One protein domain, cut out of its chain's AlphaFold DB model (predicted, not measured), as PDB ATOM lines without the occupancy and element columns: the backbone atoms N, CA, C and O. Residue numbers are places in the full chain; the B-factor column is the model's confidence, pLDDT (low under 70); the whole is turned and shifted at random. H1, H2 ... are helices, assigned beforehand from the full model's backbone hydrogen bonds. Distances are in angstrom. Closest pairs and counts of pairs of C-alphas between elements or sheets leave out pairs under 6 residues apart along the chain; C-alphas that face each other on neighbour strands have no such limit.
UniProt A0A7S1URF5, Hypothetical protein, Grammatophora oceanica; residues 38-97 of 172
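This is residues 38 to 97 of the 172 residues of the protein "Hypothetical protein" of Grammatophora oceanica (UniProt A0A7S1URF5). Two helices lie side by side as a helical hairpin, the longer H1 running one way and H2 folding back beside it after the link of residues 55 to 62 at the hairpin's end, and the part after H2, residues 74 to 97, passes over to one side of this pair as a looser layer of loop and two very short helices, H3 and H4. H3 sits on the H2 side of that layer and H4 near the later part of H1, and the last residues, 94 to 97, turn back toward H1. The printed part has 60 residues with four named helices, in the order H1, H2, H3, H4, and no named strand; the class is all helix, with 36 of the 60 residues in helices. It is compact, with a radius of gyration of the C-alphas of 11.0 A, and rounded, spanning 25 by 24 by 19 A.

H1 holds residues 38 to 54 and measures 24.3 A from its first C-alpha, at (112.547, 34.119, 62.819), to its last, at (113.476, 55.011, 75.113). H2 holds residues 63 to 73 and measures 15.3 A. H3, residues 84 to 87, and H4, residues 90 to 93, have four residues each; C-alpha 93, where H4 ends, is at (121.387, 58.740, 65.138).

H1 and H2 touch, with 9 pairs of C-alphas within 8 A; their closest C-alphas, those of Val 46 and Leu 70, are 6.0 A apart. They run opposite ways at a shallow tilt of 34 degrees, only just short of steep, and form a helical hairpin. H2 and H3 only just touch, with 3 pairs of C-alphas within 8 A; the closest, those of Phe 67 and His 85, are 6.8 A apart. H4 is close to H1 but not clearly touching it: the closest C-alphas, those of Asp 51 and Leu 91, are 6.6 A apart. H1 and H3 are apart, as are H2 and H4, and H3 and H4. In H1 and H2 every O i to N i+4 pair is within hydrogen-bond range. H3 and H4 are too short for such a pair; the one O i to N i+3 pair is within range in H3 and not in H4.

The two C-alphas farthest apart, those of Ser 38 and Ser 60, are 31.5 A from each other, and the first and last printed C-alphas, those of Ser 38 and Gly 97, are 21.2 A apart. The printed part has no cut. The links H1 to H2, with 8 residues, and H2 to H3, with 10, are short; the link H3 to H4, with 2, is tight. The mean pLDDT of the printed part of this predicted model is 96.1, and no printed residue is under 70.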
ATOM      1  N   SER A  38     113.501  33.816  61.748       90.69
ATOM      2  CA  SER A  38     112.547  34.119  62.819       90.69
ATOM      3  C   SER A  38     113.234  34.695  64.062       90.69
ATOM      4  O   SER A  38     112.728  35.655  64.635       90.69
ATOM      5  N   ILE A  39     114.395  34.158  64.450       94.31
ATOM      6  CA  ILE A  39     115.172  34.644  65.603       94.31
ATOM      7  C   ILE A  39     115.752  36.025  65.287       94.31
ATOM      8  O   ILE A  39     115.630  36.941  66.098       94.31
ATOM      9  N   ASP A  40     116.286  36.215  64.078       93.25
ATOM     10  CA  ASP A  40     116.786  37.517  63.626       93.25
ATOM     11  C   ASP A  40     115.677  38.576  63.619       93.25
ATOM     12  O   ASP A  40     115.858  39.691  64.111       93.25
ATOM     13  N   THR A  41     114.498  38.219  63.097       94.44
ATOM     14  CA  THR A  41     113.318  39.096  63.121       94.44
ATOM     15  C   THR A  41     112.910  39.421  64.556       94.44
ATOM     16  O   THR A  41     112.590  40.572  64.849       94.44
ATOM     17  N   MET A  42     112.973  38.452  65.471       96.81
ATOM     18  CA  MET A  42     112.652  38.684  66.876       96.81
ATOM     19  C   MET A  42     113.631  39.658  67.542       96.81
ATOM     20  O   MET A  42     113.196  40.567  68.246       96.81
ATOM     21  N   HIS A  43     114.934  39.554  67.260       96.50
ATOM     22  CA  HIS A  43     115.917  40.544  67.718       96.50
ATOM     23  C   HIS A  43     115.580  41.953  67.213       96.50
ATOM     24  O   HIS A  43     115.579  42.902  67.994       96.50
ATOM     25  N   GLN A  44     115.230  42.094  65.931       97.31
ATOM     26  CA  GLN A  44     114.813  43.381  65.362       97.31
ATOM     27  C   GLN A  44     113.551  43.940  66.040       97.31
ATOM     28  O   GLN A  44     113.469  45.145  66.274       97.31
ATOM     29  N   ILE A  45     112.588  43.081  66.396       97.81
ATOM     30  CA  ILE A  45     111.382  43.475  67.145       97.81
ATOM     31  C   ILE A  45     111.754  43.983  68.540       97.81
ATOM     32  O   ILE A  45     111.261  45.035  68.945       97.81
ATOM     33  N   VAL A  46     112.630  43.280  69.264       98.25
ATOM     34  CA  VAL A  46     113.104  43.713  70.589       98.25
ATOM     35  C   VAL A  46     113.808  45.064  70.498       98.25
ATOM     36  O   VAL A  46     113.510  45.955  71.289       98.25
ATOM     37  N   TYR A  47     114.675  45.259  69.505       98.06
ATOM     38  CA  TYR A  47     115.375  46.528  69.296       98.06
ATOM     39  C   TYR A  47     114.419  47.667  68.948       98.06
ATOM     40  O   TYR A  47     114.535  48.750  69.515       98.06
ATOM     41  N   ALA A  48     113.436  47.417  68.079       98.06
ATOM     42  CA  ALA A  48     112.409  48.394  67.741       98.06
ATOM     43  C   ALA A  48     111.555  48.764  68.960       98.06
ATOM     44  O   ALA A  48     111.320  49.940  69.207       98.06
ATOM     45  N   LYS A  49     111.120  47.779  69.756       98.12
ATOM     46  CA  LYS A  49     110.356  48.025  70.988       98.12
ATOM     47  C   LYS A  49     111.173  48.808  72.007       98.12
ATOM     48  O   LYS A  49     110.656  49.756  72.584       98.12
ATOM     49  N   PHE A  50     112.432  48.432  72.205       98.00
ATOM     50  CA  PHE A  50     113.324  49.131  73.119       98.00
ATOM     51  C   PHE A  50     113.524  50.589  72.692       98.00
ATOM     52  O   PHE A  50     113.324  51.489  73.501       98.00
ATOM     53  N   ASP A  51     113.812  50.830  71.411       98.12
ATOM     54  CA  ASP A  51     113.913  52.170  70.826       98.12
ATOM     55  C   ASP A  51     112.630  52.999  71.042       98.12
ATOM     56  O   ASP A  51     112.700  54.128  71.525       98.12
ATOM     57  N   GLN A  52     111.445  52.425  70.797       97.88
ATOM     58  CA  GLN A  52     110.170  53.112  71.047       97.88
ATOM     59  C   GLN A  52     109.941  53.448  72.526       97.88
ATOM     60  O   GLN A  52     109.365  54.490  72.822       97.88
ATOM     61  N   VAL A  53     110.373  52.597  73.460       97.19
ATOM     62  CA  VAL A  53     110.266  52.901  74.896       97.19
ATOM     63  C   VAL A  53     111.226  54.029  75.280       97.19
ATOM     64  O   VAL A  53     110.826  54.944  75.992       97.19
ATOM     65  N   MET A  54     112.464  54.004  74.779       96.25
ATOM     66  CA  MET A  54     113.476  55.011  75.113       96.25
ATOM     67  C   MET A  54     113.156  56.408  74.559       96.25
ATOM     68  O   MET A  54     113.514  57.400  75.192       96.25
ATOM     69  N   PHE A  55     112.484  56.493  73.407       96.44
ATOM     70  CA  PHE A  55     112.112  57.756  72.745       96.44
ATOM     71  C   PHE A  55     110.614  58.086  72.830       96.44
ATOM     72  O   PHE A  55     110.153  59.050  72.218       96.44
ATOM     73  N   GLY A  56     109.853  57.281  73.571       95.00
ATOM     74  CA  GLY A  56     108.424  57.456  73.786       95.00
ATOM     75  C   GLY A  56     108.120  58.296  75.023       95.00
ATOM     76  O   GLY A  56     108.691  59.364  75.247       95.00
ATOM     77  N   LEU A  57     107.171  57.821  75.832       93.69
ATOM     78  CA  LEU A  57     106.811  58.487  77.080       93.69
ATOM     79  C   LEU A  57     107.941  58.359  78.117       93.69
ATOM     80  O   LEU A  57     108.545  57.290  78.220       93.69
ATOM     81  N   PRO A  58     108.193  59.403  78.930       92.75
ATOM     82  CA  PRO A  58     109.180  59.330  79.998       92.75
ATOM     83  C   PRO A  58     108.919  58.159  80.947       92.75
ATOM     84  O   PRO A  58     107.784  57.922  81.368       92.75
ATOM     85  N   THR A  59     109.986  57.466  81.329       93.62
ATOM     86  CA  THR A  59     109.955  56.372  82.300       93.62
ATOM     87  C   THR A  59     111.098  56.519  83.299       93.62
ATOM     88  O   THR A  59     112.158  57.052  82.969       93.62
ATOM     89  N   SER A  60     110.878  56.062  84.532       95.31
ATOM     90  CA  SER A  60     111.917  55.946  85.561       95.31
ATOM     91  C   SER A  60     112.586  54.569  85.577       95.31
ATOM     92  O   SER A  60     113.563  54.384  86.305       95.31
ATOM     93  N   THR A  61     112.081  53.604  84.802       97.00
ATOM     94  CA  THR A  61     112.666  52.263  84.716       97.00
ATOM     95  C   THR A  61     114.050  52.339  84.062       97.00
ATOM     96  O   THR A  61     114.181  52.930  82.986       97.00
ATOM     97  N   PRO A  62     115.092  51.734  84.659       96.31
ATOM     98  CA  PRO A  62     116.415  51.685  84.051       96.31
ATOM     99  C   PRO A  62     116.396  51.027  82.665       96.31
ATOM    100  O   PRO A  62     115.780  49.980  82.468       96.31
ATOM    101  N   ALA A  63     117.135  51.600  81.712       96.06
ATOM    102  CA  ALA A  63     117.217  51.103  80.334       96.06
ATOM    103  C   ALA A  63     117.644  49.625  80.248       96.06
ATOM    104  O   ALA A  63     117.141  48.871  79.419       96.06
ATOM    105  N   GLU A  64     118.535  49.193  81.140       97.00
ATOM    106  CA  GLU A  64     118.941  47.793  81.249       97.00
ATOM    107  C   GLU A  64     117.774  46.865  81.572       97.00
ATOM    108  O   GLU A  64     117.621  45.828  80.931       97.00
ATOM    109  N   GLU A  65     116.937  47.243  82.536       97.31
ATOM    110  CA  GLU A  65     115.797  46.437  82.958       97.31
ATOM    111  C   GLU A  65     114.765  46.333  81.835       97.31
ATOM    112  O   GLU A  65     114.285  45.236  81.550       97.31
ATOM    113  N   ILE A  66     114.506  47.444  81.137       97.75
ATOM    114  CA  ILE A  66     113.630  47.474  79.960       97.75
ATOM    115  C   ILE A  66     114.166  46.519  78.887       97.75
ATOM    116  O   ILE A  66     113.426  45.673  78.385       97.75
ATOM    117  N   PHE A  67     115.450  46.626  78.537       98.00
ATOM    118  CA  PHE A  67     116.047  45.800  77.490       98.00
ATOM    119  C   PHE A  67     116.074  44.313  77.871       98.00
ATOM    120  O   PHE A  67     115.723  43.460  77.051       98.00
ATOM    121  N   ARG A  68     116.440  43.995  79.118       98.12
ATOM    122  CA  ARG A  68     116.429  42.632  79.662       98.12
ATOM    123  C   ARG A  68     115.030  42.029  79.596       98.12
ATOM    124  O   ARG A  68     114.870  40.928  79.075       98.12
ATOM    125  N   HIS A  69     114.024  42.754  80.084       97.88
ATOM    126  CA  HIS A  69     112.637  42.298  80.090       97.88
ATOM    127  C   HIS A  69     112.123  42.056  78.670       97.88
ATOM    128  O   HIS A  69     111.659  40.960  78.376       97.88
ATOM    129  N   LEU A  70     112.306  43.018  77.759       98.06
ATOM    130  CA  LEU A  70     111.910  42.852  76.360       98.06
ATOM    131  C   LEU A  70     112.602  41.653  75.701       98.06
ATOM    132  O   LEU A  70     111.955  40.927  74.954       98.06
ATOM    133  N   THR A  71     113.887  41.425  75.973       97.94
ATOM    134  CA  THR A  71     114.635  40.290  75.410       97.94
ATOM    135  C   THR A  71     114.038  38.955  75.866       97.94
ATOM    136  O   THR A  71     113.708  38.110  75.032       97.94
ATOM    137  N   LEU A  72     113.839  38.788  77.177       97.75
ATOM    138  CA  LEU A  72     113.317  37.550  77.763       97.75
ATOM    139  C   LEU A  72     111.858  37.286  77.366       97.75
ATOM    140  O   LEU A  72     111.521  36.163  76.995       97.75
ATOM    141  N   ASP A  73     111.013  38.319  77.362       97.81
ATOM    142  CA  ASP A  73     109.595  38.219  76.990       97.81
ATOM    143  C   ASP A  73     109.385  37.768  75.540       97.81
ATOM    144  O   ASP A  73     108.359  37.178  75.203       97.81
ATOM    145  N   HIS A  74     110.364  38.028  74.673       97.12
ATOM    146  CA  HIS A  74     110.339  37.619  73.270       97.12
ATOM    147  C   HIS A  74     111.099  36.302  73.029       97.12
ATOM    148  O   HIS A  74     111.374  35.944  71.885       97.12
ATOM    149  N   GLY A  75     111.421  35.559  74.095       96.12
ATOM    150  CA  GLY A  75     112.035  34.233  74.018       96.12
ATOM    151  C   GLY A  75     113.499  34.241  73.577       96.12
ATOM    152  O   GLY A  75     114.009  33.207  73.146       96.12
ATOM    153  N   LEU A  76     114.175  35.389  73.660       96.62
ATOM    154  CA  LEU A  76     115.591  35.518  73.333       96.62
ATOM    155  C   LEU A  76     116.448  35.362  74.599       96.62
ATOM    156  O   LEU A  76     116.046  35.796  75.681       96.62
ATOM    157  N   PRO A  77     117.646  34.763  74.493       95.19
ATOM    158  CA  PRO A  77     118.548  34.653  75.628       95.19
ATOM    159  C   PRO A  77     119.119  36.027  76.001       95.19
ATOM    160  O   PRO A  77     119.528  36.802  75.135       95.19
ATOM    161  N   TYR A  78     119.210  36.296  77.302       95.62
ATOM    162  CA  TYR A  78     119.878  37.473  77.850       95.62
ATOM    163  C   TYR A  78     121.102  37.049  78.666       95.62
ATOM    164  O   TYR A  78     121.028  36.123  79.473       95.62
ATOM    165  N   ALA A  79     122.234  37.714  78.444       95.81
ATOM    166  CA  ALA A  79     123.452  37.483  79.210       95.81
ATOM    167  C   ALA A  79     123.485  38.421  80.424       95.81
ATOM    168  O   ALA A  79     123.630  39.636  80.272       95.81
ATOM    169  N   GLU A  80     123.366  37.847  81.620       95.12
ATOM    170  CA  GLU A  80     123.392  38.597  82.879       95.12
ATOM    171  C   GLU A  80     124.733  39.310  83.108       95.12
ATOM    172  O   GLU A  80     125.790  38.859  82.658       95.12
ATOM    173  N   GLY A  81     124.687  40.446  83.812       94.75
ATOM    174  CA  GLY A  81     125.863  41.287  84.071       94.75
ATOM    175  C   GLY A  81     126.388  42.034  82.839       94.75
ATOM    176  O   GLY A  81     127.514  42.533  82.856       94.75
ATOM    177  N   THR A  82     125.603  42.103  81.759       95.44
ATOM    178  CA  THR A  82     125.941  42.870  80.555       95.44
ATOM    179  C   THR A  82     125.028  44.078  80.386       95.44
ATOM    180  O   THR A  82     123.882  44.078  80.813       95.44
ATOM    181  N   HIS A  83     125.521  45.099  79.683       95.88
ATOM    182  CA  HIS A  83     124.740  46.286  79.330       95.88
ATOM    183  C   HIS A  83     124.681  46.444  77.809       95.88
ATOM    184  O   HIS A  83     125.127  47.454  77.264       95.88
ATOM    185  N   TRP A  84     124.194  45.423  77.091       95.25
ATOM    186  CA  TRP A  84     124.224  45.398  75.617       95.25
ATOM    187  C   TRP A  84     123.615  46.657  74.980       95.25
ATOM    188  O   TRP A  84     124.192  47.204  74.040       95.25
ATOM    189  N   HIS A  85     122.520  47.171  75.548       94.75
ATOM    190  CA  HIS A  85     121.830  48.382  75.091       94.75
ATOM    191  C   HIS A  85     122.742  49.623  75.008       94.75
ATOM    192  O   HIS A  85     122.517  50.488  74.171       94.75
ATOM    193  N   THR A  86     123.818  49.700  75.799       95.94
ATOM    194  CA  THR A  86     124.798  50.806  75.728       95.94
ATOM    195  C   THR A  86     125.628  50.800  74.442       95.94
ATOM    196  O   THR A  86     126.161  51.832  74.041       95.94
ATOM    197  N   LYS A  87     125.725  49.649  73.766       94.88
ATOM    198  CA  LYS A  87     126.383  49.498  72.460       94.88
ATOM    199  C   LYS A  87     125.423  49.720  71.297       94.88
ATOM    200  O   LYS A  87     125.840  49.643  70.140       94.88
ATOM    201  N   PHE A  88     124.145  49.970  71.577       95.94
ATOM    202  CA  PHE A  88     123.139  50.135  70.548       95.94
ATOM    203  C   PHE A  88     123.208  51.546  69.950       95.94
ATOM    204  O   PHE A  88     122.435  52.440  70.287       95.94
ATOM    205  N   GLY A  89     124.177  51.752  69.053       96.06
ATOM    206  CA  GLY A  89     124.489  53.069  68.485       96.06
ATOM    207  C   GLY A  89     123.331  53.735  67.735       96.06
ATOM    208  O   GLY A  89     123.285  54.962  67.663       96.06
ATOM    209  N   HIS A  90     122.364  52.957  67.232       96.50
ATOM    210  CA  HIS A  90     121.169  53.484  66.564       96.50
ATOM    211  C   HIS A  90     120.326  54.397  67.448       96.50
ATOM    212  O   HIS A  90     119.657  55.271  66.911       96.50
ATOM    213  N   LEU A  91     120.402  54.279  68.775       95.25
ATOM    214  CA  LEU A  91     119.701  55.204  69.666       95.25
ATOM    215  C   LEU A  91     120.174  56.655  69.470       95.25
ATOM    216  O   LEU A  91     119.407  57.582  69.681       95.25
ATOM    217  N   VAL A  92     121.419  56.883  69.040       93.94
ATOM    218  CA  VAL A  92     121.973  58.241  68.907       93.94
ATOM    219  C   VAL A  92     121.548  58.907  67.598       93.94
ATOM    220  O   VAL A  92     121.197  60.081  67.586       93.94
ATOM    221  N   THR A  93     121.599  58.177  66.485       92.12
ATOM    222  CA  THR A  93     121.387  58.740  65.138       92.12
ATOM    223  C   THR A  93     120.023  58.407  64.535       92.12
ATOM    224  O   THR A  93     119.607  59.071  63.592       92.12
ATOM    225  N   TYR A  94     119.330  57.399  65.073       94.94
ATOM    226  CA  TYR A  94     118.062  56.851  64.570       94.94
ATOM    227  C   TYR A  94     116.988  56.740  65.666       94.94
ATOM    228  O   TYR A  94     115.995  56.041  65.464       94.94
ATOM    229  N   GLY A  95     117.183  57.399  66.812       95.56
ATOM    230  CA  GLY A  95     116.302  57.293  67.974       95.56
ATOM    231  C   GLY A  95     114.823  57.502  67.639       95.56
ATOM    232  O   GLY A  95     114.454  58.469  66.972       95.56
ATOM    233  N   GLY A  96     113.980  56.563  68.065       96.75
ATOM    234  CA  GLY A  96     112.542  56.528  67.783       96.75
ATOM    235  C   GLY A  96     112.180  56.024  66.378       96.75
ATOM    236  O   GLY A  96     110.997  55.938  66.041       96.75
ATOM    237  N   GLY A  97     113.168  55.683  65.550       97.00
ATOM    238  CA  GLY A  97     112.998  55.263  64.163       97.00
ATOM    239  C   GLY A  97     113.394  53.815  63.869       97.00
ATOM    240  O   GLY A  97     113.285  53.401  62.713       97.00
TER     241      GLY A  97